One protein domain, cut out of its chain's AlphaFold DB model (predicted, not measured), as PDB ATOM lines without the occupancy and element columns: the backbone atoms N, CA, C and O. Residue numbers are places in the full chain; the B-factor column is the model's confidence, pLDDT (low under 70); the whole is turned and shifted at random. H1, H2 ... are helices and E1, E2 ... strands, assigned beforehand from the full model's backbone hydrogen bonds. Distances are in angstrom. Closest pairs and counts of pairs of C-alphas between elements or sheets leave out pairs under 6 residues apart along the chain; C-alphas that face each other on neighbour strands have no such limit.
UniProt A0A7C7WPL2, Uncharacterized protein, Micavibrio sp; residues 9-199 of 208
ATOM      1  N   ILE A   9      -5.151 -20.592 -17.486       46.81
ATOM      2  CA  ILE A   9      -5.879 -21.311 -16.435       46.81
ATOM      3  C   ILE A   9      -5.962 -22.773 -16.874       46.81
ATOM      4  O   ILE A   9      -6.392 -23.051 -17.994       46.81
ATOM      5  N   ALA A  10      -5.546 -23.697 -16.010       48.12
ATOM      6  CA  ALA A  10      -5.630 -25.131 -16.268       48.12
ATOM      7  C   ALA A  10      -6.339 -25.843 -15.107       48.12
ATOM      8  O   ALA A  10      -5.862 -25.830 -13.973       48.12
ATOM      9  N   ALA A  11      -7.471 -26.487 -15.400       45.50
ATOM     10  CA  ALA A  11      -8.179 -27.373 -14.478       45.50
ATOM     11  C   ALA A  11      -8.042 -28.819 -14.973       45.50
ATOM     12  O   ALA A  11      -8.357 -29.115 -16.127       45.50
ATOM     13  N   ILE A  12      -7.530 -29.723 -14.131       46.25
ATOM     14  CA  ILE A  12      -7.252 -31.113 -14.527       46.25
ATOM     15  C   ILE A  12      -7.783 -32.080 -13.463       46.25
ATOM     16  O   ILE A  12      -7.322 -32.079 -12.321       46.25
ATOM     17  N   ALA A  13      -8.703 -32.960 -13.861       43.94
ATOM     18  CA  ALA A  13      -9.155 -34.093 -13.055       43.94
ATOM     19  C   ALA A  13      -8.478 -35.385 -13.539       43.94
ATOM     20  O   ALA A  13      -8.534 -35.704 -14.728       43.94
ATOM     21  N   VAL A  14      -7.850 -36.141 -12.631       46.25
ATOM     22  CA  VAL A  14      -7.214 -37.434 -12.949       46.25
ATOM     23  C   VAL A  14      -7.774 -38.524 -12.034       46.25
ATOM     24  O   VAL A  14      -7.670 -38.430 -10.814       46.25
ATOM     25  N   MET A  15      -8.356 -39.572 -12.624       46.44
ATOM     26  CA  MET A  15      -8.806 -40.766 -11.900       46.44
ATOM     27  C   MET A  15      -7.737 -41.863 -11.976       46.44
ATOM     28  O   MET A  15      -7.402 -42.328 -13.066       46.44
ATOM     29  N   GLY A  16      -7.205 -42.280 -10.824       43.41
ATOM     30  CA  GLY A  16      -6.269 -43.400 -10.725       43.41
ATOM     31  C   GLY A  16      -7.010 -44.735 -10.631       43.41
ATOM     32  O   GLY A  16      -7.694 -44.997  -9.646       43.41
ATOM     33  N   PHE A  17      -6.870 -45.602 -11.636       35.28
ATOM     34  CA  PHE A  17      -7.434 -46.956 -11.603       35.28
ATOM     35  C   PHE A  17      -6.381 -47.955 -11.106       35.28
ATOM     36  O   PHE A  17      -5.493 -48.353 -11.858       35.28
ATOM     37  N   ALA A  18      -6.482 -48.388  -9.848       37.75
ATOM     38  CA  ALA A  18      -5.798 -49.592  -9.372       37.75
ATOM     39  C   ALA A  18      -6.686 -50.823  -9.642       37.75
ATOM     40  O   ALA A  18      -7.893 -50.784  -9.421       37.75
ATOM     41  N   THR A  19      -6.097 -51.916 -10.129       34.03
ATOM     42  CA  THR A  19      -6.749 -53.105 -10.727       34.03
ATOM     43  C   THR A  19      -7.513 -54.031  -9.765       34.03
ATOM     44  O   THR A  19      -7.750 -55.197 -10.078       34.03
ATOM     45  N   THR A  20      -7.950 -53.547  -8.608       42.47
ATOM     46  CA  THR A  20      -8.828 -54.297  -7.697       42.47
ATOM     47  C   THR A  20     -10.287 -53.917  -7.939       42.47
ATOM     48  O   THR A  20     -10.584 -52.760  -8.211       42.47
ATOM     49  N   ALA A  21     -11.207 -54.884  -7.873       38.03
ATOM     50  CA  ALA A  21     -12.635 -54.657  -8.098       38.03
ATOM     51  C   ALA A  21     -13.211 -53.678  -7.056       38.03
ATOM     52  O   ALA A  21     -13.550 -54.070  -5.942       38.03
ATOM     53  N   TYR A  22     -13.290 -52.396  -7.415       44.47
ATOM     54  CA  TYR A  22     -13.953 -51.359  -6.630       44.47
ATOM     55  C   TYR A  22     -15.450 -51.329  -6.948       44.47
ATOM     56  O   TYR A  22     -15.857 -51.503  -8.098       44.47
ATOM     57  N   ALA A  23     -16.277 -51.079  -5.931       43.25
ATOM     58  CA  ALA A  23     -17.673 -50.716  -6.136       43.25
ATOM     59  C   ALA A  23     -17.714 -49.341  -6.824       43.25
ATOM     60  O   ALA A  23     -17.277 -48.344  -6.255       43.25
ATOM     61  N   ALA A  24     -18.208 -49.293  -8.063       43.78
ATOM     62  CA  ALA A  24     -18.208 -48.090  -8.899       43.78
ATOM     63  C   ALA A  24     -18.994 -46.897  -8.307       43.78
ATOM     64  O   ALA A  24     -18.815 -45.771  -8.762       43.78
ATOM     65  N   ASP A  25     -19.826 -47.129  -7.287       45.34
ATOM     66  CA  ASP A  25     -20.671 -46.112  -6.649       45.34
ATOM     67  C   ASP A  25     -19.978 -45.295  -5.539       45.34
ATOM     68  O   ASP A  25     -20.552 -44.312  -5.073       45.34
ATOM     69  N   GLU A  26     -18.756 -45.642  -5.117       49.22
ATOM     70  CA  GLU A  26     -18.068 -44.941  -4.012       49.22
ATOM     71  C   GLU A  26     -16.993 -43.934  -4.461       49.22
ATOM     72  O   GLU A  26     -16.369 -43.285  -3.620       49.22
ATOM     73  N   LEU A  27     -16.771 -43.752  -5.770       49.34
ATOM     74  CA  LEU A  27     -15.852 -42.714  -6.243       49.34
ATOM     75  C   LEU A  27     -16.490 -41.322  -6.073       49.34
ATOM     76  O   LEU A  27     -17.578 -41.081  -6.605       49.34
ATOM     77  N   PRO A  28     -15.838 -40.370  -5.377       52.78
ATOM     78  CA  PRO A  28     -16.329 -39.002  -5.307       52.78
ATOM     79  C   PRO A  28     -16.406 -38.395  -6.713       52.78
ATOM     80  O   PRO A  28     -15.410 -38.307  -7.429       52.78
ATOM     81  N   LYS A  29     -17.606 -37.956  -7.110       56.44
ATOM     82  CA  LYS A  29     -17.823 -37.218  -8.361       56.44
ATOM     83  C   LYS A  29     -17.121 -35.864  -8.263       56.44
ATOM     84  O   LYS A  29     -17.458 -35.063  -7.394       56.44
ATOM     85  N   ILE A  30     -16.159 -35.619  -9.147       60.34
ATOM     86  CA  ILE A  30     -15.522 -34.309  -9.307       60.34
ATOM     87  C   ILE A  30     -16.242 -33.568 -10.429       60.34
ATOM     88  O   ILE A  30     -16.342 -34.076 -11.544       60.34
ATOM     89  N   ASP A  31     -16.739 -32.373 -10.125       69.00
ATOM     90  CA  ASP A  31     -17.360 -31.472 -11.089       69.00
ATOM     91  C   ASP A  31     -16.315 -30.471 -11.604       69.00
ATOM     92  O   ASP A  31     -15.788 -29.663 -10.841       69.00
ATOM     93  N   GLY A  32     -16.007 -30.522 -12.904       58.66
ATOM     94  CA  GLY A  32     -15.030 -29.622 -13.528       58.66
ATOM     95  C   GLY A  32     -15.396 -28.139 -13.405       58.66
ATOM     96  O   GLY A  32     -14.500 -27.307 -13.298       58.66
ATOM     97  N   SER A  33     -16.690 -27.809 -13.320       66.00
ATOM     98  CA  SER A  33     -17.145 -26.423 -13.155       66.00
ATOM     99  C   SER A  33     -16.817 -25.849 -11.772       66.00
ATOM    100  O   SER A  33     -16.585 -24.648 -11.634       66.00
ATOM    101  N   GLN A  34     -16.727 -26.706 -10.747       66.88
ATOM    102  CA  GLN A  34     -16.290 -26.302  -9.409       66.88
ATOM    103  C   GLN A  34     -14.795 -25.974  -9.395       66.88
ATOM    104  O   GLN A  34     -14.400 -24.990  -8.777       66.88
ATOM    105  N   LEU A  35     -13.978 -26.744 -10.122       64.12
ATOM    106  CA  LEU A  35     -12.530 -26.517 -10.208       64.12
ATOM    107  C   LEU A  35     -12.184 -25.220 -10.949       64.12
ATOM    108  O   LEU A  35     -11.254 -24.518 -10.557       64.12
ATOM    109  N   GLU A  36     -12.935 -24.886 -12.000       68.69
ATOM    110  CA  GLU A  36     -12.769 -23.622 -12.728       68.69
ATOM    111  C   GLU A  36     -13.166 -22.413 -11.872       68.69
ATOM    112  O   GLU A  36     -12.406 -21.449 -11.781       68.69
ATOM    113  N   ALA A  37     -14.313 -22.479 -11.187       73.06
ATOM    114  CA  ALA A  37     -14.760 -21.412 -10.289       73.06
ATOM    115  C   ALA A  37     -13.760 -21.158  -9.146       73.06
ATOM    116  O   ALA A  37     -13.539 -20.018  -8.735       73.06
ATOM    117  N   GLU A  38     -13.133 -22.222  -8.654       68.12
ATOM    118  CA  GLU A  38     -12.129 -22.165  -7.601       68.12
ATOM    119  C   GLU A  38     -10.804 -21.568  -8.101       68.12
ATOM    120  O   GLU A  38     -10.259 -20.667  -7.462       68.12
ATOM    121  N   ALA A  39     -10.344 -21.958  -9.296       66.50
ATOM    122  CA  ALA A  39      -9.191 -21.334  -9.949       66.50
ATOM    123  C   ALA A  39      -9.392 -19.817 -10.143       66.50
ATOM    124  O   ALA A  39      -8.482 -19.021  -9.895       66.50
ATOM    125  N   GLU A  40     -10.600 -19.393 -10.528       74.38
ATOM    126  CA  GLU A  40     -10.951 -17.973 -10.637       74.38
ATOM    127  C   GLU A  40     -10.968 -17.247  -9.285       74.38
ATOM    128  O   GLU A  40     -10.647 -16.055  -9.212       74.38
ATOM    129  N   GLN A  41     -11.369 -17.928  -8.212       74.12
ATOM    130  CA  GLN A  41     -11.421 -17.345  -6.875       74.12
ATOM    131  C   GLN A  41     -10.013 -17.115  -6.315       74.12
ATOM    132  O   GLN A  41      -9.741 -16.021  -5.817       74.12
ATOM    133  N   ILE A  42      -9.109 -18.083  -6.497       65.44
ATOM    134  CA  ILE A  42      -7.684 -17.968  -6.147       65.44
ATOM    135  C   ILE A  42      -7.055 -16.778  -6.877       65.44
ATOM    136  O   ILE A  42      -6.381 -15.946  -6.267       65.44
ATOM    137  N   LEU A  43      -7.343 -16.637  -8.173       68.12
ATOM    138  CA  LEU A  43      -6.846 -15.529  -8.985       68.12
ATOM    139  C   LEU A  43      -7.314 -14.157  -8.464       68.12
ATOM    140  O   LEU A  43      -6.557 -13.188  -8.490       68.12
ATOM    141  N   LYS A  44      -8.556 -14.063  -7.970       75.94
ATOM    142  CA  LYS A  44      -9.099 -12.825  -7.382       75.94
ATOM    143  C   LYS A  44      -8.458 -12.490  -6.035       75.94
ATOM    144  O   LYS A  44      -8.309 -11.308  -5.729       75.94
ATOM    145  N   SER A  45      -8.098 -13.496  -5.236       69.38
ATOM    146  CA  SER A  45      -7.457 -13.299  -3.930       69.38
ATOM    147  C   SER A  45      -5.947 -13.064  -4.002       69.38
ATOM    148  O   SER A  45      -5.383 -12.537  -3.047       69.38
ATOM    149  N   GLU A  46      -5.298 -13.408  -5.116       62.75
ATOM    150  CA  GLU A  46      -3.837 -13.378  -5.266       62.75
ATOM    151  C   GLU A  46      -3.393 -12.381  -6.364       62.75
ATOM    152  O   GLU A  46      -2.966 -12.779  -7.454       62.75
ATOM    153  N   PRO A  47      -3.479 -11.054  -6.116       64.56
ATOM    154  CA  PRO A  47      -3.062 -10.046  -7.087       64.56
ATOM    155  C   PRO A  47      -1.561 -10.172  -7.397       64.56
ATOM    156  O   PRO A  47      -0.709  -9.954  -6.531       64.56
ATOM    157  N   GLY A  48      -1.251 -10.510  -8.656       62.34
ATOM    158  CA  GLY A  48       0.110 -10.760  -9.154       62.34
ATOM    159  C   GLY A  48       0.403 -12.212  -9.556       62.34
ATOM    160  O   GLY A  48       1.549 -12.505  -9.895       62.34
ATOM    161  N   ALA A  49      -0.593 -13.106  -9.516       52.00
ATOM    162  CA  ALA A  49      -0.470 -14.476 -10.009       52.00
ATOM    163  C   ALA A  49      -0.421 -14.537 -11.552       52.00
ATOM    164  O   ALA A  49      -1.280 -13.970 -12.229       52.00
ATOM    165  N   GLU A  50       0.573 -15.238 -12.110       62.00
ATOM    166  CA  GLU A  50       0.733 -15.425 -13.569       62.00
ATOM    167  C   GLU A  50       0.080 -16.720 -14.087       62.00
ATOM    168  O   GLU A  50      -0.298 -16.816 -15.255       62.00
ATOM    169  N   GLU A  51      -0.064 -17.721 -13.221       55.69
ATOM    170  CA  GLU A  51      -0.614 -19.035 -13.548       55.69
ATOM    171  C   GLU A  51      -1.316 -19.598 -12.312       55.69
ATOM    172  O   GLU A  51      -0.757 -19.558 -11.212       55.69
ATOM    173  N   VAL A  52      -2.530 -20.119 -12.514       53.66
ATOM    174  CA  VAL A  52      -3.289 -20.864 -11.505       53.66
ATOM    175  C   VAL A  52      -3.661 -22.210 -12.110       53.66
ATOM    176  O   VAL A  52      -4.347 -22.278 -13.133       53.66
ATOM    177  N   THR A  53      -3.186 -23.287 -11.490       57.03
ATOM    178  CA  THR A  53      -3.562 -24.657 -11.857       57.03
ATOM    179  C   THR A  53      -4.248 -25.316 -10.679       57.03
ATOM    180  O   THR A  53      -3.640 -25.408  -9.617       57.03
ATOM    181  N   VAL A  54      -5.468 -25.812 -10.886       54.34
ATOM    182  CA  VAL A  54      -6.191 -26.621  -9.897       54.34
ATOM    183  C   VAL A  54      -6.243 -28.055 -10.409       54.34
ATOM    184  O   VAL A  54      -6.856 -28.353 -11.438       54.34
ATOM    185  N   ARG A  55      -5.570 -28.959  -9.699       55.59
ATOM    186  CA  ARG A  55      -5.580 -30.394  -9.992       55.59
ATOM    187  C   ARG A  55      -6.258 -31.139  -8.861       55.59
ATOM    188  O   ARG A  55      -5.929 -30.878  -7.711       55.59
ATOM    189  N   VAL A  56      -7.144 -32.080  -9.193       55.56
ATOM    190  CA  VAL A  56      -7.721 -33.008  -8.211       55.56
ATOM    191  C   VAL A  56      -7.479 -34.453  -8.634       55.56
ATOM    192  O   VAL A  56      -7.865 -34.857  -9.736       55.56
ATOM    193  N   GLU A  57      -6.852 -35.233  -7.756       53.78
ATOM    194  CA  GLU A  57      -6.719 -36.688  -7.897       53.78
ATOM    195  C   GLU A  57      -7.533 -37.403  -6.821       53.78
ATOM    196  O   GLU A  57      -7.600 -36.942  -5.690       53.78
ATOM    197  N   VAL A  58      -8.150 -38.533  -7.152       52.94
ATOM    198  CA  VAL A  58      -8.938 -39.329  -6.201       52.94
ATOM    199  C   VAL A  58      -8.333 -40.713  -6.118       52.94
ATOM    200  O   VAL A  58      -8.271 -41.412  -7.133       52.94
ATOM    201  N   ALA A  59      -7.940 -41.117  -4.914       51.25
ATOM    202  CA  ALA A  59      -7.516 -42.477  -4.626       51.25
ATOM    203  C   ALA A  59      -8.551 -43.199  -3.739       51.25
ATOM    204  O   ALA A  59      -9.176 -42.582  -2.871       51.25
ATOM    205  N   PRO A  60      -8.764 -44.508  -3.950       48.91
ATOM    206  CA  PRO A  60      -9.674 -45.298  -3.132       48.91
ATOM    207  C   PRO A  60      -9.106 -45.591  -1.732       48.91
ATOM    208  O   PRO A  60      -7.944 -45.962  -1.572       48.91
ATOM    209  N   VAL A  61      -9.960 -45.500  -0.709       50.78
ATOM    210  CA  VAL A  61      -9.591 -45.762   0.692       50.78
ATOM    211  C   VAL A  61      -9.530 -47.270   0.959       50.78
ATOM    212  O   VAL A  61     -10.554 -47.955   0.947       50.78
ATOM    213  N   GLN A  62      -8.345 -47.803   1.268       52.12
ATOM    214  CA  GLN A  62      -8.204 -49.195   1.712       52.12
ATOM    215  C   GLN A  62      -8.532 -49.331   3.209       52.12
ATOM    216  O   GLN A  62      -7.801 -48.843   4.070       52.12
ATOM    217  N   LYS A  63      -9.621 -50.035   3.545       47.62
ATOM    218  CA  LYS A  63      -9.933 -50.415   4.935       47.62
ATOM    219  C   LYS A  63      -9.068 -51.605   5.359       47.62
ATOM    220  O   LYS A  63      -9.163 -52.675   4.767       47.62
ATOM    221  N   THR A  64      -8.284 -51.453   6.427       53.44
ATOM    222  CA  THR A  64      -7.617 -52.577   7.112       53.44
ATOM    223  C   THR A  64      -8.006 -52.587   8.591       53.44
ATOM    224  O   THR A  64      -8.117 -51.542   9.220       53.44
ATOM    225  N   SER A  65      -8.289 -53.769   9.144       56.69
ATOM    226  CA  SER A  65      -9.059 -53.948  10.388       56.69
ATOM    227  C   SER A  65      -8.267 -53.820  11.698       56.69
ATOM    228  O   SER A  65      -8.811 -54.127  12.752       56.69
ATOM    229  N   ASN A  66      -6.998 -53.398  11.663       63.97
ATOM    230  CA  ASN A  66      -6.162 -53.267  12.868       63.97
ATOM    231  C   ASN A  66      -5.194 -52.070  12.808       63.97
ATOM    232  O   ASN A  66      -4.076 -52.142  13.311       63.97
ATOM    233  N   ARG A  67      -5.572 -51.005  12.096       72.38
ATOM    234  CA  ARG A  67      -4.712 -49.837  11.870       72.38
ATOM    235  C   ARG A  67      -5.513 -48.560  12.044       72.38
ATOM    236  O   ARG A  67      -6.665 -48.495  11.613       72.38
ATOM    237  N   GLN A  68      -4.900 -47.548  12.645       80.56
ATOM    238  CA  GLN A  68      -5.497 -46.222  12.701       80.56
ATOM    239  C   GLN A  68      -5.376 -45.583  11.316       80.56
ATOM    240  O   GLN A  68      -4.273 -45.287  10.864       80.56
ATOM    241  N   ILE A  69      -6.509 -45.392  10.635       77.56
ATOM    242  CA  ILE A  69      -6.552 -44.692   9.348       77.56
ATOM    243  C   ILE A  69      -6.635 -43.191   9.616       77.56
ATOM    244  O   ILE A  69      -7.557 -42.723  10.290       77.56
ATOM    245  N   VAL A  70      -5.681 -42.440   9.077       81.19
ATOM    246  CA  VAL A  70      -5.605 -40.983   9.207       81.19
ATOM    247  C   VAL A  70      -5.733 -40.355   7.826       81.19
ATOM    248  O   VAL A  70      -4.890 -40.580   6.962       81.19
ATOM    249  N   ASN A  71      -6.771 -39.537   7.638       79.50
ATOM    250  CA  ASN A  71      -6.910 -38.697   6.447       79.50
ATOM    251  C   ASN A  71      -6.071 -37.425   6.599       79.50
ATOM    252  O   ASN A  71      -6.011 -36.868   7.700       79.50
ATOM    253  N   PHE A  72      -5.514 -36.917   5.497       75.75
ATOM    254  CA  PHE A  72      -4.713 -35.692   5.543       75.75
ATOM    255  C   PHE A  72      -5.493 -34.456   5.990       75.75
ATOM    256  O   PHE A  72      -4.946 -33.636   6.714       75.75
ATOM    257  N   ASP A  73      -6.788 -34.379   5.681       75.94
ATOM    258  CA  ASP A  73      -7.673 -33.300   6.143       75.94
ATOM    259  C   ASP A  73      -7.759 -33.208   7.678       75.94
ATOM    260  O   ASP A  73      -8.236 -32.220   8.221       75.94
ATOM    261  N   GLN A  74      -7.326 -34.242   8.411       81.81
ATOM    262  CA  GLN A  74      -7.252 -34.182   9.871       81.81
ATOM    263  C   GLN A  74      -5.998 -33.469  10.393       81.81
ATOM    264  O   GLN A  74      -5.892 -33.284  11.609       81.81
ATOM    265  N   PHE A  75      -5.035 -33.168   9.521       82.69
ATOM    266  CA  PHE A  75      -3.874 -32.344   9.840       82.69
ATOM    267  C   PHE A  75      -4.175 -30.856   9.707       82.69
ATOM    268  O   PHE A  75      -3.515 -30.092  10.389       82.69
ATOM    269  N   ASP A  76      -5.164 -30.465   8.903       79.75
ATOM    270  CA  ASP A  76      -5.651 -29.086   8.814       79.75
ATOM    271  C   ASP A  76      -6.514 -28.780  10.052       79.75
ATOM    272  O   ASP A  76      -7.723 -29.044  10.099       79.75
ATOM    273  N   LEU A  77      -5.865 -28.338  11.130       82.00
ATOM    274  CA  LEU A  77      -6.520 -28.132  12.420       82.00
ATOM    275  C   LEU A  77      -7.361 -26.855  12.405       82.00
ATOM    276  O   LEU A  77      -8.391 -26.797  13.088       82.00
ATOM    277  N   ASN A  78      -6.932 -25.849  11.641       80.38
ATOM    278  CA  ASN A  78      -7.599 -24.554  11.545       80.38
ATOM    279  C   ASN A  78      -8.646 -24.478  10.403       80.38
ATOM    280  O   ASN A  78      -9.496 -23.583  10.426       80.38
ATOM    281  N   LYS A  79      -8.665 -25.465   9.496       78.56
ATOM    282  CA  LYS A  79      -9.553 -25.600   8.330       78.56
ATOM    283  C   LYS A  79      -9.375 -24.510   7.276       78.56
ATOM    284  O   LYS A  79     -10.362 -24.101   6.653       78.56
ATOM    285  N   ASP A  80      -8.158 -24.016   7.095       69.62
ATOM    286  CA  ASP A  80      -7.837 -23.002   6.089       69.62
ATOM    287  C   ASP A  80      -7.394 -23.596   4.739       69.62
ATOM    288  O   ASP A  80      -7.210 -22.855   3.769       69.62
ATOM    289  N   GLY A  81      -7.303 -24.927   4.645       67.00
ATOM    290  CA  GLY A  81      -6.889 -25.652   3.448       67.00
ATOM    291  C   GLY A  81      -5.373 -25.715   3.247       67.00
ATOM    292  O   GLY A  81      -4.924 -26.239   2.224       67.00
ATOM    293  N   VAL A  82      -4.581 -25.203   4.189       69.62
ATOM    294  CA  VAL A  82      -3.118 -25.253   4.201       69.62
ATOM    295  C   VAL A  82      -2.674 -26.211   5.302       69.62
ATOM    296  O   VAL A  82      -3.170 -26.175   6.413       69.62
ATOM    297  N   LEU A  83      -1.721 -27.095   4.996       73.81
ATOM    298  CA  LEU A  83      -1.147 -28.002   5.991       73.81
ATOM    299  C   LEU A  83       0.162 -27.430   6.521       73.81
ATOM    300  O   LEU A  83       1.214 -27.557   5.882       73.81
ATOM    301  N   GLU A  84       0.118 -26.818   7.699       78.81
ATOM    302  CA  GLU A  84       1.316 -26.267   8.315       78.81
ATOM    303  C   GLU A  84       2.104 -27.323   9.099       78.81
ATOM    304  O   GLU A  84       1.570 -28.255   9.702       78.81
ATOM    305  N   ARG A  85       3.432 -27.155   9.160       80.75
ATOM    306  CA  ARG A  85       4.314 -28.051   9.935       80.75
ATOM    307  C   ARG A  85       3.908 -28.102  11.407       80.75
ATOM    308  O   ARG A  85       4.018 -29.152  12.035       80.75
ATOM    309  N   ASP A  86       3.441 -26.983  11.941       81.31
ATOM    310  CA  ASP A  86       2.991 -26.878  13.321       81.31
ATOM    311  C   ASP A  86       1.743 -27.722  13.590       81.31
ATOM    312  O   ASP A  86       1.675 -28.386  14.627       81.31
ATOM    313  N   GLU A  87       0.809 -27.757  12.644       82.31
ATOM    314  CA  GLU A  87      -0.399 -28.570  12.737       82.31
ATOM    315  C   GLU A  87      -0.093 -30.057  12.568       82.31
ATOM    316  O   GLU A  87      -0.629 -30.890  13.299       82.31
ATOM    317  N   VAL A  88       0.852 -30.401  11.683       87.31
ATOM    318  CA  VAL A  88       1.345 -31.780  11.564       87.31
ATOM    319  C   VAL A  88       1.969 -32.256  12.869       87.31
ATOM    320  O   VAL A  88       1.655 -33.349  13.344       87.31
ATOM    321  N   GLY A  89       2.818 -31.424  13.476       90.81
ATOM    322  CA  GLY A  89       3.429 -31.721  14.767       90.81
ATOM    323  C   GLY A  89       2.383 -31.924  15.858       90.81
ATOM    324  O   GLY A  89       2.435 -32.916  16.581       90.81
ATOM    325  N   GLU A  90       1.401 -31.033  15.949       94.25
ATOM    326  CA  GLU A  90       0.333 -31.126  16.945       94.25
ATOM    327  C   GLU A  90      -0.583 -32.335  16.734       94.25
ATOM    328  O   GLU A  90      -0.956 -33.025  17.682       94.25
ATOM    329  N   LYS A  91      -0.928 -32.650  15.489       93.19
ATOM    330  CA  LYS A  91      -1.739 -33.825  15.180       93.19
ATOM    331  C   LYS A  91      -0.994 -35.122  15.501       93.19
ATOM    332  O   LYS A  91      -1.619 -36.035  16.033       93.19
ATOM    333  N   LEU A  92       0.313 -35.192  15.236       93.38
ATOM    334  CA  LEU A  92       1.156 -36.319  15.648       93.38
ATOM    335  C   LEU A  92       1.235 -36.448  17.169       93.38
ATOM    336  O   LEU A  92       1.099 -37.554  17.678       93.38
ATOM    337  N   PHE A  93       1.380 -35.333  17.890       96.12
ATOM    338  CA  PHE A  93       1.350 -35.330  19.354       96.12
ATOM    339  C   PHE A  93       0.086 -36.015  19.878       96.12
ATOM    340  O   PHE A  93       0.168 -36.986  20.618       96.12
ATOM    341  N   ARG A  94      -1.084 -35.593  19.384       94.88
ATOM    342  CA  ARG A  94      -2.385 -36.167  19.764       94.88
ATOM    343  C   ARG A  94      -2.576 -37.629  19.342       94.88
ATOM    344  O   ARG A  94      -3.514 -38.269  19.797       94.88
ATOM    345  N   MET A  95      -1.781 -38.144  18.402       92.19
ATOM    346  CA  MET A  95      -1.799 -39.570  18.042       92.19
ATOM    347  C   MET A  95      -0.920 -40.415  18.958       92.19
ATOM    348  O   MET A  95      -1.108 -41.630  19.024       92.19
ATOM    349  N   PHE A  96       0.073 -39.793  19.583       94.19
ATOM    350  CA  PHE A  96       1.026 -40.446  20.466       94.19
ATOM    351  C   PHE A  96       0.649 -40.329  21.944       94.19
ATOM    352  O   PHE A  96       0.951 -41.253  22.686       94.19
ATOM    353  N   ASP A  97      -0.057 -39.266  22.327       95.25
ATOM    354  CA  ASP A  97      -0.821 -39.155  23.576       95.25
ATOM    355  C   ASP A  97      -2.048 -40.080  23.480       95.25
ATOM    356  O   ASP A  97      -3.050 -39.774  22.825       95.25
ATOM    357  N   ARG A  98      -1.922 -41.288  24.030       91.25
ATOM    358  CA  ARG A  98      -2.892 -42.379  23.865       91.25
ATOM    359  C   ARG A  98      -3.981 -42.335  24.918       91.25
ATOM    360  O   ARG A  98      -5.082 -42.827  24.650       91.25
ATOM    361  N   ASP A  99      -3.667 -41.833  26.104       92.75
ATOM    362  CA  ASP A  99      -4.633 -41.693  27.191       92.75
ATOM    363  C   ASP A  99      -5.363 -40.331  27.171       92.75
ATOM    364  O   ASP A  99      -6.403 -40.185  27.823       92.75
ATOM    365  N   GLY A 100      -4.904 -39.384  26.347       94.94
ATOM    366  CA  GLY A 100      -5.515 -38.075  26.137       94.94
ATOM    367  C   GLY A 100      -5.230 -37.084  27.263       94.94
ATOM    368  O   GLY A 100      -6.006 -36.138  27.450       94.94
ATOM    369  N   ASN A 101      -4.172 -37.307  28.046       96.38
ATOM    370  CA  ASN A 101      -3.809 -36.478  29.193       96.38
ATOM    371  C   ASN A 101      -3.035 -35.198  28.804       96.38
ATOM    372  O   ASN A 101      -2.707 -34.397  29.683       96.38
ATOM    373  N   GLN A 102      -2.824 -34.961  27.502       96.31
ATOM    374  CA  GLN A 102      -2.119 -33.814  26.918       96.31
ATOM    375  C   GLN A 102      -0.618 -33.773  27.214       96.31
ATOM    376  O   GLN A 102       0.003 -32.711  27.099       96.31
ATOM    377  N   VAL A 103      -0.028 -34.915  27.546       96.56
ATOM    378  CA  VAL A 103       1.414 -35.142  27.606       96.56
ATOM    379  C   VAL A 103       1.741 -36.504  26.988       96.56
ATOM    380  O   VAL A 103       0.864 -37.332  26.805       96.56
ATOM    381  N   ILE A 104       2.999 -36.725  26.613       96.00
ATOM    382  CA  ILE A 104       3.499 -38.046  26.221       96.00
ATOM    383  C   ILE A 104       4.394 -38.537  27.353       96.00
ATOM    384  O   ILE A 104       5.448 -37.946  27.622       96.00
ATOM    385  N   ASP A 105       3.979 -39.599  28.034       94.88
ATOM    386  CA  ASP A 105       4.773 -40.198  29.104       94.88
ATOM    387  C   ASP A 105       5.876 -41.133  28.563       94.88
ATOM    388  O   ASP A 105       6.057 -41.340  27.359       94.88
ATOM    389  N   ASN A 106       6.675 -41.709  29.463       91.44
ATOM    390  CA  ASN A 106       7.761 -42.612  29.087       91.44
ATOM    391  C   ASN A 106       7.280 -43.937  28.464       91.44
ATOM    392  O   ASN A 106       8.039 -44.559  27.718       91.44
ATOM    393  N   ILE A 107       6.062 -44.384  28.779       93.19
ATOM    394  CA  ILE A 107       5.453 -45.603  28.237       93.19
ATOM    395  C   ILE A 107       4.967 -45.326  26.813       93.19
ATOM    396  O   ILE A 107       5.256 -46.094  25.894       93.19
ATOM    397  N   GLU A 108       4.266 -44.220  26.607       94.69
ATOM    398  CA  GLU A 108       3.776 -43.773  25.307       94.69
ATOM    399  C   GLU A 108       4.929 -43.484  24.351       94.69
ATOM    400  O   GLU A 108       4.885 -43.907  23.195       94.69
ATOM    401  N   MET A 109       6.014 -42.882  24.848       92.88
ATOM    402  CA  MET A 109       7.171 -42.540  24.026       92.88
ATOM    403  C   MET A 109       7.835 -43.763  23.369       92.88
ATOM    404  O   MET A 109       8.356 -43.657  22.257       92.88
ATOM    405  N   VAL A 110       7.810 -44.929  24.026       92.00
ATOM    406  CA  VAL A 110       8.399 -46.180  23.507       92.00
ATOM    407  C   VAL A 110       7.382 -47.090  22.824       92.00
ATOM    408  O   VAL A 110       7.773 -48.082  22.212       92.00
ATOM    409  N   THR A 111       6.085 -46.801  22.936       90.25
ATOM    410  CA  THR A 111       5.054 -47.696  22.411       90.25
ATOM    411  C   THR A 111       4.785 -47.402  20.933       90.25
ATOM    412  O   THR A 111       4.374 -46.288  20.604       90.25
ATOM    413  N   PRO A 112       4.957 -48.378  20.020       88.31
ATOM    414  CA  PRO A 112       4.661 -48.166  18.609       88.31
ATOM    415  C   PRO A 112       3.173 -47.912  18.356       88.31
ATOM    416  O   PRO A 112       2.317 -48.621  18.893       88.31
ATOM    417  N   ASN A 113       2.864 -46.945  17.488       84.88
ATOM    418  CA  ASN A 113       1.517 -46.741  16.960       84.88
ATOM    419  C   ASN A 113       1.449 -47.157  15.478       84.88
ATOM    420  O   ASN A 113       2.275 -46.737  14.664       84.88
ATOM    421  N   ILE A 114       0.466 -47.993  15.122       82.88
ATOM    422  CA  ILE A 114       0.257 -48.484  13.753       82.88
ATOM    423  C   ILE A 114      -0.696 -47.536  13.026       82.88
ATOM    424  O   ILE A 114      -1.918 -47.726  13.007       82.88
ATOM    425  N   ILE A 115      -0.110 -46.516  12.408       80.75
ATOM    426  CA  ILE A 115      -0.829 -45.506  11.635       80.75
ATOM    427  C   ILE A 115      -0.703 -45.818  10.147       80.75
ATOM    428  O   ILE A 115       0.378 -46.115   9.644       80.75
ATOM    429  N   VAL A 116      -1.822 -45.739   9.434       76.25
ATOM    430  CA  VAL A 116      -1.853 -45.733   7.973       76.25
ATOM    431  C   VAL A 116      -2.465 -44.426   7.529       76.25
ATOM    432  O   VAL A 116      -3.587 -44.090   7.911       76.25
ATOM    433  N   PHE A 117      -1.735 -43.705   6.695       75.38
ATOM    434  CA  PHE A 117      -2.282 -42.553   6.006       75.38
ATOM    435  C   PHE A 117      -3.069 -43.071   4.817       75.38
ATOM    436  O   PHE A 117      -2.526 -43.763   3.956       75.38
ATOM    437  N   SER A 118      -4.369 -42.807   4.810       67.12
ATOM    438  CA  SER A 118      -5.141 -42.964   3.588       67.12
ATOM    439  C   SER A 118      -4.665 -41.905   2.609       67.12
ATOM    440  O   SER A 118      -4.499 -40.737   2.977       67.12
ATOM    441  N   ASP A 119      -4.481 -42.309   1.353       55.47
ATOM    442  CA  ASP A 119      -4.392 -41.344   0.270       55.47
ATOM    443  C   ASP A 119      -5.586 -40.397   0.389       55.47
ATOM    444  O   ASP A 119      -6.707 -40.817   0.710       55.47
ATOM    445  N   MET A 120      -5.342 -39.105   0.182       50.34
ATOM    446  CA  MET A 120      -6.432 -38.148   0.143       50.34
ATOM    447  C   MET A 120      -7.457 -38.673  -0.859       50.34
ATOM    448  O   MET A 120      -7.139 -38.901  -2.026       50.34
ATOM    449  N   ALA A 121      -8.712 -38.815  -0.436       46.47
ATOM    450  CA  ALA A 121      -9.790 -39.043  -1.392       46.47
ATOM    451  C   ALA A 121      -9.843 -37.906  -2.437       46.47
ATOM    452  O   ALA A 121     -10.513 -38.049  -3.451       46.47
ATOM    453  N   LYS A 122      -9.151 -36.779  -2.186       48.69
ATOM    454  CA  LYS A 122      -8.925 -35.657  -3.096       48.69
ATOM    455  C   LYS A 122      -7.519 -35.064  -2.901       48.69
ATOM    456  O   LYS A 122      -7.329 -34.251  -2.006       48.69
ATOM    457  N   THR A 123      -6.538 -35.402  -3.728       48.31
ATOM    458  CA  THR A 123      -5.283 -34.642  -3.828       48.31
ATOM    459  C   THR A 123      -5.582 -33.352  -4.573       48.31
ATOM    460  O   THR A 123      -5.630 -33.365  -5.799       48.31
ATOM    461  N   LYS A 124      -5.837 -32.253  -3.857       52.38
ATOM    462  CA  LYS A 124      -5.994 -30.927  -4.465       52.38
ATOM    463  C   LYS A 124      -4.635 -30.227  -4.508       52.38
ATOM    464  O   LYS A 124      -3.997 -30.051  -3.479       52.38
ATOM    465  N   THR A 125      -4.169 -29.863  -5.696       48.94
ATOM    466  CA  THR A 125      -2.913 -29.124  -5.906       48.94
ATOM    467  C   THR A 125      -3.251 -27.799  -6.588       48.94
ATOM    468  O   THR A 125      -3.791 -27.819  -7.693       48.94
ATOM    469  N   GLU A 126      -2.947 -26.667  -5.947       49.72
ATOM    470  CA  GLU A 126      -3.297 -25.305  -6.392       49.72
ATOM    471  C   GLU A 126      -2.075 -24.432  -6.725       49.72
ATOM    472  O   GLU A 126      -1.746 -23.498  -5.997       49.72
ATOM    473  N   THR A 127      -1.330 -24.698  -7.793       47.09
ATOM    474  CA  THR A 127      -0.088 -23.943  -8.060       47.09
ATOM    475  C   THR A 127      -0.355 -22.454  -8.321       47.09
ATOM    476  O   THR A 127      -0.997 -22.134  -9.318       47.09
ATOM    477  N   VAL A 128       0.200 -21.563  -7.480       46.41
ATOM    478  CA  VAL A 128       0.198 -20.098  -7.663       46.41
ATOM    479  C   VAL A 128       1.636 -19.604  -7.827       46.41
ATOM    480  O   VAL A 128       2.452 -19.714  -6.911       46.41
ATOM    481  N   LYS A 129       1.970 -19.061  -9.002       48.84
ATOM    482  CA  LYS A 129       3.278 -18.434  -9.271       48.84
ATOM    483  C   LYS A 129       3.173 -16.913  -9.164       48.84
ATOM    484  O   LYS A 129       2.352 -16.316  -9.858       48.84
ATOM    485  N   TYR A 130       4.021 -16.302  -8.335       47.34
ATOM    486  CA  TYR A 130       4.092 -14.848  -8.141       47.34
ATOM    487  C   TYR A 130       5.282 -14.221  -8.877       47.34
ATOM    488  O   TYR A 130       6.327 -14.851  -9.026       47.34
ATOM    489  N   HIS A 131       5.145 -12.945  -9.247       42.12
ATOM    490  CA  HIS A 131       6.217 -12.130  -9.836       42.12
ATOM    491  C   HIS A 131       7.255 -11.618  -8.810       42.12
ATOM    492  O   HIS A 131       8.376 -11.270  -9.176       42.12
ATOM    493  N   ASP A 132       6.890 -11.541  -7.523       48.75
ATOM    494  CA  ASP A 132       7.701 -10.932  -6.458       48.75
ATOM    495  C   ASP A 132       8.424 -12.001  -5.607       48.75
ATOM    496  O   ASP A 132       7.754 -12.762  -4.902       48.75
ATOM    497  N   PRO A 133       9.771 -12.056  -5.613       52.94
ATOM    498  CA  PRO A 133      10.550 -13.039  -4.857       52.94
ATOM    499  C   PRO A 133      10.543 -12.816  -3.332       52.94
ATOM    500  O   PRO A 133      11.104 -13.635  -2.606       52.94
ATOM    501  N   SER A 134       9.957 -11.723  -2.831       49.28
ATOM    502  CA  SER A 134       9.917 -11.394  -1.397       49.28
ATOM    503  C   SER A 134       8.720 -11.979  -0.638       49.28
ATOM    504  O   SER A 134       8.711 -11.961   0.595       49.28
ATOM    505  N   LYS A 135       7.721 -12.530  -1.340       46.38
ATOM    506  CA  LYS A 135       6.596 -13.235  -0.713       46.38
ATOM    507  C   LYS A 135       6.920 -14.725  -0.595       46.38
ATOM    508  O   LYS A 135       7.365 -15.311  -1.583       46.38
ATOM    509  N   PRO A 136       6.693 -15.366   0.568       52.00
ATOM    510  CA  PRO A 136       6.842 -16.810   0.671       52.00
ATOM    511  C   PRO A 136       5.879 -17.462  -0.322       52.00
ATOM    512  O   PRO A 136       4.669 -17.246  -0.268       52.00
ATOM    513  N   ALA A 137       6.430 -18.214  -1.272       50.75
ATOM    514  CA  ALA A 137       5.626 -18.923  -2.249       50.75
ATOM    515  C   ALA A 137       4.777 -19.974  -1.519       50.75
ATOM    516  O   ALA A 137       5.321 -20.845  -0.839       50.75
ATOM    517  N   LYS A 138       3.449 -19.916  -1.682       50.88
ATOM    518  CA  LYS A 138       2.581 -21.059  -1.389       50.88
ATOM    519  C   LYS A 138       2.989 -22.179  -2.343       50.88
ATOM    520  O   LYS A 138       2.719 -22.116  -3.542       50.88
ATOM    521  N   GLN A 139       3.726 -23.159  -1.832       51.72
ATOM    522  CA  GLN A 139       4.202 -24.271  -2.637       51.72
ATOM    523  C   GLN A 139       3.241 -25.437  -2.480       51.72
ATOM    524  O   GLN A 139       3.120 -26.019  -1.405       51.72
ATOM    525  N   ASN A 140       2.591 -25.808  -3.573       57.72
ATOM    526  CA  ASN A 140       1.841 -27.050  -3.606       57.72
ATOM    527  C   ASN A 140       2.829 -28.180  -3.795       57.72
ATOM    528  O   ASN A 140       3.506 -28.275  -4.820       57.72
ATOM    529  N   VAL A 141       2.925 -29.001  -2.768       60.12
ATOM    530  CA  VAL A 141       3.718 -30.218  -2.770       60.12
ATOM    531  C   VAL A 141       2.794 -31.387  -3.086       60.12
ATOM    532  O   VAL A 141       1.625 -31.386  -2.699       60.12
ATOM    533  N   SER A 142       3.291 -32.382  -3.822       65.38
ATOM    534  CA  SER A 142       2.531 -33.620  -4.001       65.38
ATOM    535  C   SER A 142       2.327 -34.310  -2.646       65.38
ATOM    536  O   SER A 142       3.106 -34.092  -1.717       65.38
ATOM    537  N   THR A 143       1.328 -35.188  -2.520       69.62
ATOM    538  CA  THR A 143       1.136 -35.990  -1.295       69.62
ATOM    539  C   THR A 143       2.405 -36.750  -0.920       69.62
ATOM    540  O   THR A 143       2.773 -36.806   0.249       69.62
ATOM    541  N   GLN A 144       3.121 -37.284  -1.911       72.12
ATOM    542  CA  GLN A 144       4.382 -37.979  -1.685       72.12
ATOM    543  C   GLN A 144       5.458 -37.037  -1.131       72.12
ATOM    544  O   GLN A 144       6.130 -37.385  -0.161       72.12
ATOM    545  N   ASP A 145       5.610 -35.844  -1.707       73.81
ATOM    546  CA  ASP A 145       6.586 -34.857  -1.236       73.81
ATOM    547  C   ASP A 145       6.238 -34.364   0.171       73.81
ATOM    548  O   ASP A 145       7.119 -34.268   1.023       73.81
ATOM    549  N   PHE A 146       4.953 -34.127   0.449       77.31
ATOM    550  CA  PHE A 146       4.467 -33.805   1.788       77.31
ATOM    551  C   PHE A 146       4.811 -34.919   2.777       77.31
ATOM    552  O   PHE A 146       5.403 -34.650   3.820       77.31
ATOM    553  N   MET A 147       4.507 -36.175   2.441       80.81
ATOM    554  CA  MET A 147       4.802 -37.350   3.267       80.81
ATOM    555  C   MET A 147       6.299 -37.522   3.538       80.81
ATOM    556  O   MET A 147       6.695 -37.926   4.634       80.81
ATOM    557  N   GLN A 148       7.148 -37.204   2.560       82.62
ATOM    558  CA  GLN A 148       8.600 -37.239   2.718       82.62
ATOM    559  C   GLN A 148       9.115 -36.072   3.571       82.62
ATOM    560  O   GLN A 148       9.929 -36.288   4.474       82.62
ATOM    561  N   ALA A 149       8.635 -34.853   3.322       80.25
ATOM    562  CA  ALA A 149       9.048 -33.647   4.037       80.25
ATOM    563  C   ALA A 149       8.614 -33.673   5.512       80.25
ATOM    564  O   ALA A 149       9.397 -33.327   6.394       80.25
ATOM    565  N   SER A 150       7.398 -34.150   5.784       84.81
ATOM    566  CA  SER A 150       6.837 -34.343   7.130       84.81
ATOM    567  C   SER A 150       7.306 -35.628   7.820       84.81
ATOM    568  O   SER A 150       6.995 -35.852   8.987       84.81
ATOM    569  N   LYS A 151       8.045 -36.490   7.108       89.81
ATOM    570  CA  LYS A 151       8.519 -37.807   7.574       89.81
ATOM    571  C   LYS A 151       7.404 -38.807   7.897       89.81
ATOM    572  O   LYS A 151       7.696 -39.911   8.352       89.81
ATOM    573  N   LEU A 152       6.149 -38.491   7.585       87.56
ATOM    574  CA  LEU A 152       5.003 -39.387   7.757       87.56
ATOM    575  C   LEU A 152       5.129 -40.680   6.934       87.56
ATOM    576  O   LEU A 152       4.617 -41.720   7.347       87.56
ATOM    577  N   ALA A 153       5.895 -40.664   5.835       84.88
ATOM    578  CA  ALA A 153       6.230 -41.864   5.058       84.88
ATOM    579  C   ALA A 153       6.884 -42.988   5.892       84.88
ATOM    580  O   ALA A 153       6.878 -44.146   5.479       84.88
ATOM    581  N   ARG A 154       7.440 -42.679   7.073       85.50
ATOM    582  CA  ARG A 154       8.072 -43.676   7.947       85.50
ATOM    583  C   ARG A 154       7.089 -44.690   8.534       85.50
ATOM    584  O   ARG A 154       7.494 -45.826   8.756       85.50
ATOM    585  N   PHE A 155       5.823 -44.325   8.731       82.50
ATOM    586  CA  PHE A 155       4.815 -45.239   9.284       82.50
ATOM    587  C   PHE A 155       4.463 -46.408   8.350       82.50
ATOM    588  O   PHE A 155       4.039 -47.461   8.820       82.50
ATOM    589  N   ASP A 156       4.669 -46.261   7.037       68.06
ATOM    590  CA  ASP A 156       4.323 -47.293   6.045       68.06
ATOM    591  C   ASP A 156       5.510 -48.200   5.662       68.06
ATOM    592  O   ASP A 156       5.356 -49.157   4.905       68.06
ATOM    593  N   LYS A 157       6.715 -47.938   6.192       68.38
ATOM    594  CA  LYS A 157       7.933 -48.640   5.760       68.38
ATOM    595  C   LYS A 157       7.912 -50.132   6.112       68.38
ATOM    596  O   LYS A 157       8.260 -50.960   5.273       68.38
ATOM    597  N   GLU A 158       7.521 -50.468   7.341       67.62
ATOM    598  CA  GLU A 158       7.615 -51.837   7.879       67.62
ATOM    599  C   GLU A 158       6.262 -52.374   8.394       67.62
ATOM    600  O   GLU A 158       6.115 -53.573   8.628       67.62
ATOM    601  N   LYS A 159       5.219 -51.523   8.419       69.38
ATOM    602  CA  LYS A 159       3.824 -51.856   8.788       69.38
ATOM    603  C   LYS A 159       3.657 -52.452  10.197       69.38
ATOM    604  O   LYS A 159       2.611 -53.030  10.495       69.38
ATOM    605  N   ASP A 160       4.662 -52.286  11.042       73.38
ATOM    606  CA  ASP A 160       4.769 -52.708  12.440       73.38
ATOM    607  C   ASP A 160       4.441 -51.581  13.436       73.38
ATOM    608  O   ASP A 160       4.251 -51.833  14.624       73.38
ATOM    609  N   GLY A 161       4.267 -50.361  12.928       81.25
ATOM    610  CA  GLY A 161       4.005 -49.172  13.726       81.25
ATOM    611  C   GLY A 161       5.292 -48.478  14.139       81.25
ATOM    612  O   GLY A 161       6.385 -49.018  14.023       81.25
ATOM    613  N   LEU A 162       5.165 -47.239  14.591       89.94
ATOM    614  CA  LEU A 162       6.318 -46.406  14.896       89.94
ATOM    615  C   LEU A 162       6.089 -45.719  16.233       89.94
ATOM    616  O   LEU A 162       5.017 -45.153  16.459       89.94
ATOM    617  N   SER A 163       7.063 -45.823  17.133       92.25
ATOM    618  CA  SER A 163       7.009 -45.110  18.407       92.25
ATOM    619  C   SER A 163       7.397 -43.639  18.209       92.25
ATOM    620  O   SER A 163       8.085 -43.306  17.236       92.25
ATOM    621  N   PRO A 164       7.008 -42.745  19.129       93.38
ATOM    622  CA  PRO A 164       7.516 -41.375  19.173       93.38
ATOM    623  C   PRO A 164       9.049 -41.268  19.117       93.38
ATOM    624  O   PRO A 164       9.575 -40.432  18.375       93.38
ATOM    625  N   LEU A 165       9.775 -42.115  19.869       92.69
ATOM    626  CA  LEU A 165      11.246 -42.132  19.860       92.69
ATOM    627  C   LEU A 165      11.785 -42.493  18.479       92.69
ATOM    628  O   LEU A 165      12.659 -41.799  17.950       92.69
ATOM    629  N   ASP A 166      11.252 -43.563  17.891       91.75
ATOM    630  CA  ASP A 166      11.713 -44.055  16.597       91.75
ATOM    631  C   ASP A 166      11.399 -43.042  15.497       91.75
ATOM    632  O   ASP A 166      12.241 -42.798  14.632       91.75
ATOM    633  N   PHE A 167      10.225 -42.403  15.555       93.44
ATOM    634  CA  PHE A 167       9.805 -41.371  14.611       93.44
ATOM    635  C   PHE A 167      10.704 -40.132  14.651       93.44
ATOM    636  O   PHE A 167      11.079 -39.627  13.593       93.44
ATOM    637  N   LEU A 168      11.074 -39.647  15.838       93.50
ATOM    638  CA  LEU A 168      11.946 -38.475  15.977       93.50
ATOM    639  C   LEU A 168      13.441 -38.797  15.870       93.50
ATOM    640  O   LEU A 168      14.238 -37.862  15.762       93.50
ATOM    641  N   GLU A 169      13.828 -40.075  15.943       93.81
ATOM    642  CA  GLU A 169      15.226 -40.516  16.100       93.81
ATOM    643  C   GLU A 169      15.908 -39.825  17.295       93.81
ATOM    644  O   GLU A 169      17.061 -39.386  17.242       93.81
ATOM    645  N   LYS A 170      15.157 -39.680  18.391       93.19
ATOM    646  CA  LYS A 170      15.598 -39.027  19.628       93.19
ATOM    647  C   LYS A 170      15.243 -39.890  20.820       93.19
ATOM    648  O   LYS A 170      14.262 -40.617  20.795       93.19
ATOM    649  N   THR A 171      16.034 -39.765  21.877       92.94
ATOM    650  CA  THR A 171      15.738 -40.324  23.201       92.94
ATOM    651  C   THR A 171      14.745 -39.436  23.959       92.94
ATOM    652  O   THR A 171      14.643 -38.243  23.671       92.94
ATOM    653  N   PHE A 172      14.059 -39.990  24.967       92.75
ATOM    654  CA  PHE A 172      13.102 -39.248  25.802       92.75
ATOM    655  C   PHE A 172      13.732 -37.971  26.384       92.75
ATOM    656  O   PHE A 172      13.220 -36.876  26.174       92.75
ATOM    657  N   ASN A 173      14.920 -38.094  26.983       92.81
ATOM    658  CA  ASN A 173      15.651 -36.983  27.610       92.81
ATOM    659  C   ASN A 173      16.138 -35.915  26.614       92.81
ATOM    660  O   ASN A 173      16.505 -34.817  27.011       92.81
ATOM    661  N   GLN A 174      16.206 -36.221  25.314       94.12
ATOM    662  CA  GLN A 174      16.520 -35.210  24.296       94.12
ATOM    663  C   GLN A 174      15.292 -34.379  23.912       94.12
ATOM    664  O   GLN A 174      15.446 -33.285  23.362       94.12
ATOM    665  N   VAL A 175      14.089 -34.906  24.149       94.25
ATOM    666  CA  VAL A 175      12.823 -34.230  23.857       94.25
ATOM    667  C   VAL A 175      12.330 -33.487  25.096       94.25
ATOM    668  O   VAL A 175      12.114 -32.276  24.989       94.25
ATOM    669  N   ASN A 176      12.261 -34.170  26.245       95.12
ATOM    670  CA  ASN A 176      11.942 -33.585  27.547       95.12
ATOM    671  C   ASN A 176      13.114 -32.718  28.031       95.12
ATOM    672  O   ASN A 176      14.124 -33.220  28.517       95.12
ATOM    673  N   VAL A 177      12.994 -31.408  27.858       93.62
ATOM    674  CA  VAL A 177      14.026 -30.432  28.237       93.62
ATOM    675  C   VAL A 177      13.700 -29.674  29.504       93.62
ATOM    676  O   VAL A 177      14.569 -28.965  30.013       93.62
ATOM    677  N   ARG A 178      12.469 -29.791  29.996       94.25
ATOM    678  CA  ARG A 178      12.091 -29.290  31.315       94.25
ATOM    679  C   ARG A 178      12.404 -30.283  32.430       94.25
ATOM    680  O   ARG A 178      12.426 -29.865  33.582       94.25
ATOM    681  N   ASP A 179      12.707 -31.532  32.077       93.69
ATOM    682  CA  ASP A 179      13.057 -32.628  32.987       93.69
ATOM    683  C   ASP A 179      11.966 -32.890  34.042       93.69
ATOM    684  O   ASP A 179      12.233 -33.136  35.216       93.69
ATOM    685  N   ASP A 180      10.702 -32.799  33.625       95.25
ATOM    686  CA  ASP A 180       9.521 -32.995  34.476       95.25
ATOM    687  C   ASP A 180       8.920 -34.411  34.368       95.25
ATOM    688  O   ASP A 180       7.885 -34.709  34.966       95.25
ATOM    689  N   GLY A 181       9.593 -35.306  33.638       93.81
ATOM    690  CA  GLY A 181       9.190 -36.701  33.462       93.81
ATOM    691  C   GLY A 181       8.102 -36.936  32.412       93.81
ATOM    692  O   GLY A 181       7.719 -38.087  32.216       93.81
ATOM    693  N   VAL A 182       7.647 -35.900  31.704       95.94
ATOM    694  CA  VAL A 182       6.663 -36.000  30.615       95.94
ATOM    695  C   VAL A 182       7.105 -35.165  29.409       95.94
ATOM    696  O   VAL A 182       8.055 -34.402  29.502       95.94
ATOM    697  N   ILE A 183       6.485 -35.349  28.246       96.94
ATOM    698  CA  ILE A 183       6.729 -34.499  27.074       96.94
ATOM    699  C   ILE A 183       5.456 -33.729  26.779       96.94
ATOM    700  O   ILE A 183       4.440 -34.319  26.417       96.94
ATOM    701  N   ASP A 184       5.506 -32.408  26.906       97.25
ATOM    702  CA  ASP A 184       4.369 -31.569  26.544       97.25
ATOM    703  C   ASP A 184       4.327 -31.258  25.034       97.25
ATOM    704  O   ASP A 184       5.260 -31.526  24.262       97.25
ATOM    705  N   LEU A 185       3.218 -30.658  24.592       96.19
ATOM    706  CA  LEU A 185       3.031 -30.272  23.193       96.19
ATOM    707  C   LEU A 185       4.147 -29.344  22.683       96.19
ATOM    708  O   LEU A 185       4.537 -29.426  21.516       96.19
ATOM    709  N   TYR A 186       4.670 -28.455  23.530       95.62
ATOM    710  CA  TYR A 186       5.729 -27.528  23.143       95.62
ATOM    711  C   TYR A 186       7.046 -28.269  22.879       95.62
ATOM    712  O   TYR A 186       7.687 -28.048  21.847       95.62
ATOM    713  N   GLU A 187       7.446 -29.161  23.780       96.69
ATOM    714  CA  GLU A 187       8.665 -29.958  23.669       96.69
ATOM    715  C   GLU A 187       8.629 -30.874  22.450       96.69
ATOM    716  O   GLU A 187       9.601 -30.920  21.684       96.69
ATOM    717  N   TRP A 188       7.476 -31.508  22.219       96.88
ATOM    718  CA  TRP A 188       7.212 -32.297  21.026       96.88
ATOM    719  C   TRP A 188       7.314 -31.461  19.748       96.88
ATOM    720  O   TRP A 188       8.123 -31.778  18.870       96.88
ATOM    721  N   LYS A 189       6.546 -30.366  19.635       92.81
ATOM    722  CA  LYS A 189       6.539 -29.513  18.431       92.81
ATOM    723  C   LYS A 189       7.928 -28.963  18.132       92.81
ATOM    724  O   LYS A 189       8.343 -28.953  16.976       92.81
ATOM    725  N   ARG A 190       8.686 -28.575  19.157       93.56
ATOM    726  CA  ARG A 190      10.074 -28.120  19.010       93.56
ATOM    727  C   ARG A 190      10.982 -29.226  18.463       93.56
ATOM    728  O   ARG A 190      11.754 -28.972  17.537       93.56
ATOM    729  N   ALA A 191      10.904 -30.438  19.015       94.00
ATOM    730  CA  ALA A 191      11.706 -31.569  18.549       94.00
ATOM    731  C   ALA A 191      11.340 -31.971  17.110       94.00
ATOM    732  O   ALA A 191      12.235 -32.165  16.284       94.00
ATOM    733  N   TYR A 192      10.044 -32.011  16.795       93.94
ATOM    734  CA  TYR A 192       9.536 -32.282  15.456       93.94
ATOM    735  C   TYR A 192       9.973 -31.214  14.448       93.94
ATOM    736  O   TYR A 192      10.545 -31.546  13.411       93.94
ATOM    737  N   ALA A 193       9.794 -29.927  14.762       88.25
ATOM    738  CA  ALA A 193      10.183 -28.819  13.890       88.25
ATOM    739  C   ALA A 193      11.683 -28.833  13.563       88.25
ATOM    740  O   ALA A 193      12.065 -28.555  12.421       88.25
ATOM    741  N   ALA A 194      12.526 -29.196  14.536       88.38
ATOM    742  CA  ALA A 194      13.956 -29.395  14.323       88.38
ATOM    743  C   ALA A 194      14.247 -30.604  13.417       88.38
ATOM    744  O   ALA A 194      15.116 -30.513  12.554       88.38
ATOM    745  N   TYR A 195      13.511 -31.707  13.583       89.94
ATOM    746  CA  TYR A 195      13.692 -32.943  12.815       89.94
ATOM    747  C   TYR A 195      13.296 -32.801  11.338       89.94
ATOM    748  O   TYR A 195      14.011 -33.257  10.448       89.94
ATOM    749  N   VAL A 196      12.187 -32.117  11.054       84.12
ATOM    750  CA  VAL A 196      11.666 -31.949   9.684       84.12
ATOM    751  C   VAL A 196      12.201 -30.702   8.970       84.12
ATOM    752  O   VAL A 196      11.687 -30.311   7.922       84.12
ATOM    753  N   ARG A 197      13.194 -30.011   9.551       77.81
ATOM    754  CA  ARG A 197      13.725 -28.758   8.997       77.81
ATOM    755  C   ARG A 197      14.460 -29.030   7.674       77.81
ATOM    756  O   ARG A 197      15.352 -29.874   7.658       77.81
ATOM    757  N   PRO A 198      14.146 -28.309   6.579       66.44
ATOM    758  CA  PRO A 198      14.880 -28.438   5.324       66.44
ATOM    759  C   PRO A 198      16.371 -28.118   5.493       66.44
ATOM    760  O   PRO A 198      16.720 -27.118   6.120       66.44
ATOM    761  N   ALA A 199      17.242 -28.920   4.877       54.59
ATOM    762  CA  ALA A 199      18.699 -28.775   4.978       54.59
ATOM    763  C   ALA A 199      19.226 -27.400   4.511       54.59
ATOM    764  O   ALA A 199      20.236 -26.920   5.004       54.59
TER     765      ALA A 199
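What this domain is: This is residues 9 to 199 of the 208 residues of an uncharacterized protein of Micavibrio sp (UniProt A0A7C7WPL2). Two lobes stand end to end: a three-stranded sheet, E1, E2 and E5, with the long helix H1 over one face, and a cluster of mostly short helices, H2 to H8, with the small strand pair E3 and E4. Residues 59 to 67 and 118 to 122 run between the lobes, and residues 131 to 142 lead from the far end of E5 back to H4. The printed part has 191 residues with eight named helices and five named strands, in the order E1 H1 E2 E3 H2 H3 E4 E5 H4 H5 H6 H7 H8; the large sheet, order E1 E2 E5, is mixed, and E3 and E4 are parallel. The class is mixed, helices and strands, with under half of the residues in named elements. It is only just compact, close to loose, with a radius of gyration of the C-alphas of 19.2 A and spans of 54 by 49 by 27 A.

Where its parts are: E1, residues 9 to 15, begins at C-alpha 9 (-5.879, -21.311, -16.435) and is 20.2 A long. H1, 32 to 45, measures 20.4 A, and E2, 49 to 58, measures 26.5 A. E3 is 68 to 70, H2 85 to 96 with 16.6 A, H3 106 to 110 and E4 115 to 117. E5, 123 to 130, measures 22.3 A. H4 is 143 to 149, H5 152 to 156, H6 164 to 168 and H7 172 to 175. H8, 185 to 195, measures 15.1 A and ends at C-alpha 195 (13.692, -32.943, 12.815).

How they stand to each other: E1 and E2 are parallel at 12 degrees, with N 12 and O 54 3.1 A apart. E2 and E5 are antiparallel at 172 degrees, with N 55 and O 125 2.9 A apart. H1 is on this sheet in two layers, helix over strands, at a height over the sheet of 8.6 A; its closest pair with E2 is the C-alphas of Ala 39 and Val 54, 6.1 A. E1, H1, E2 form a strand-helix-strand unit, two parallel neighbours with a helix between, and a left-handed crossover; in E3, H2 H3, E4 the crossover is right-handed. E3 and E4 have N 70 and O 116 2.9 A apart. H4 and H5 are close but not clearly touching, at 5.1 A between C-alphas 147 and 153; the closest C-alphas of H5 and E4 are 155 and 115, 6.1 A. H8, the hub, touches H2 at a steep tilt of 61 degrees, opposite ways, closest at C-alphas 89 and 189, 5.3 A. With 3 pairs of C-alphas within 8 A each, H8 only just touches H6, closest at C-alphas 168 and 195, 6.6 A, and H7, closest at 175 and 187, 6.0 A. H3 touches H6, C-alphas 109 and 164 being 5.0 A apart. Every O i to N i+4 pair is within hydrogen-bond range in H1, H2, H4, H6 and H8; H3 has 0 of 1, with 1 of 2 O i to N i+3 pairs, H5 has 0 of 1, with 2 of 2, and H7 is too short for an i+4 pair.

The domain as a whole: The C-alphas farthest apart are those of Ser 33 and Asp 179, 55.5 A. The printed part has no cut; the links E1 to H1, E3 to H2 and E5 to H4 are long. The mean pLDDT of the printed part is 72.2, and 89 residues are under 70, among them 9 to 36, 45 to 66 and 118 to 143.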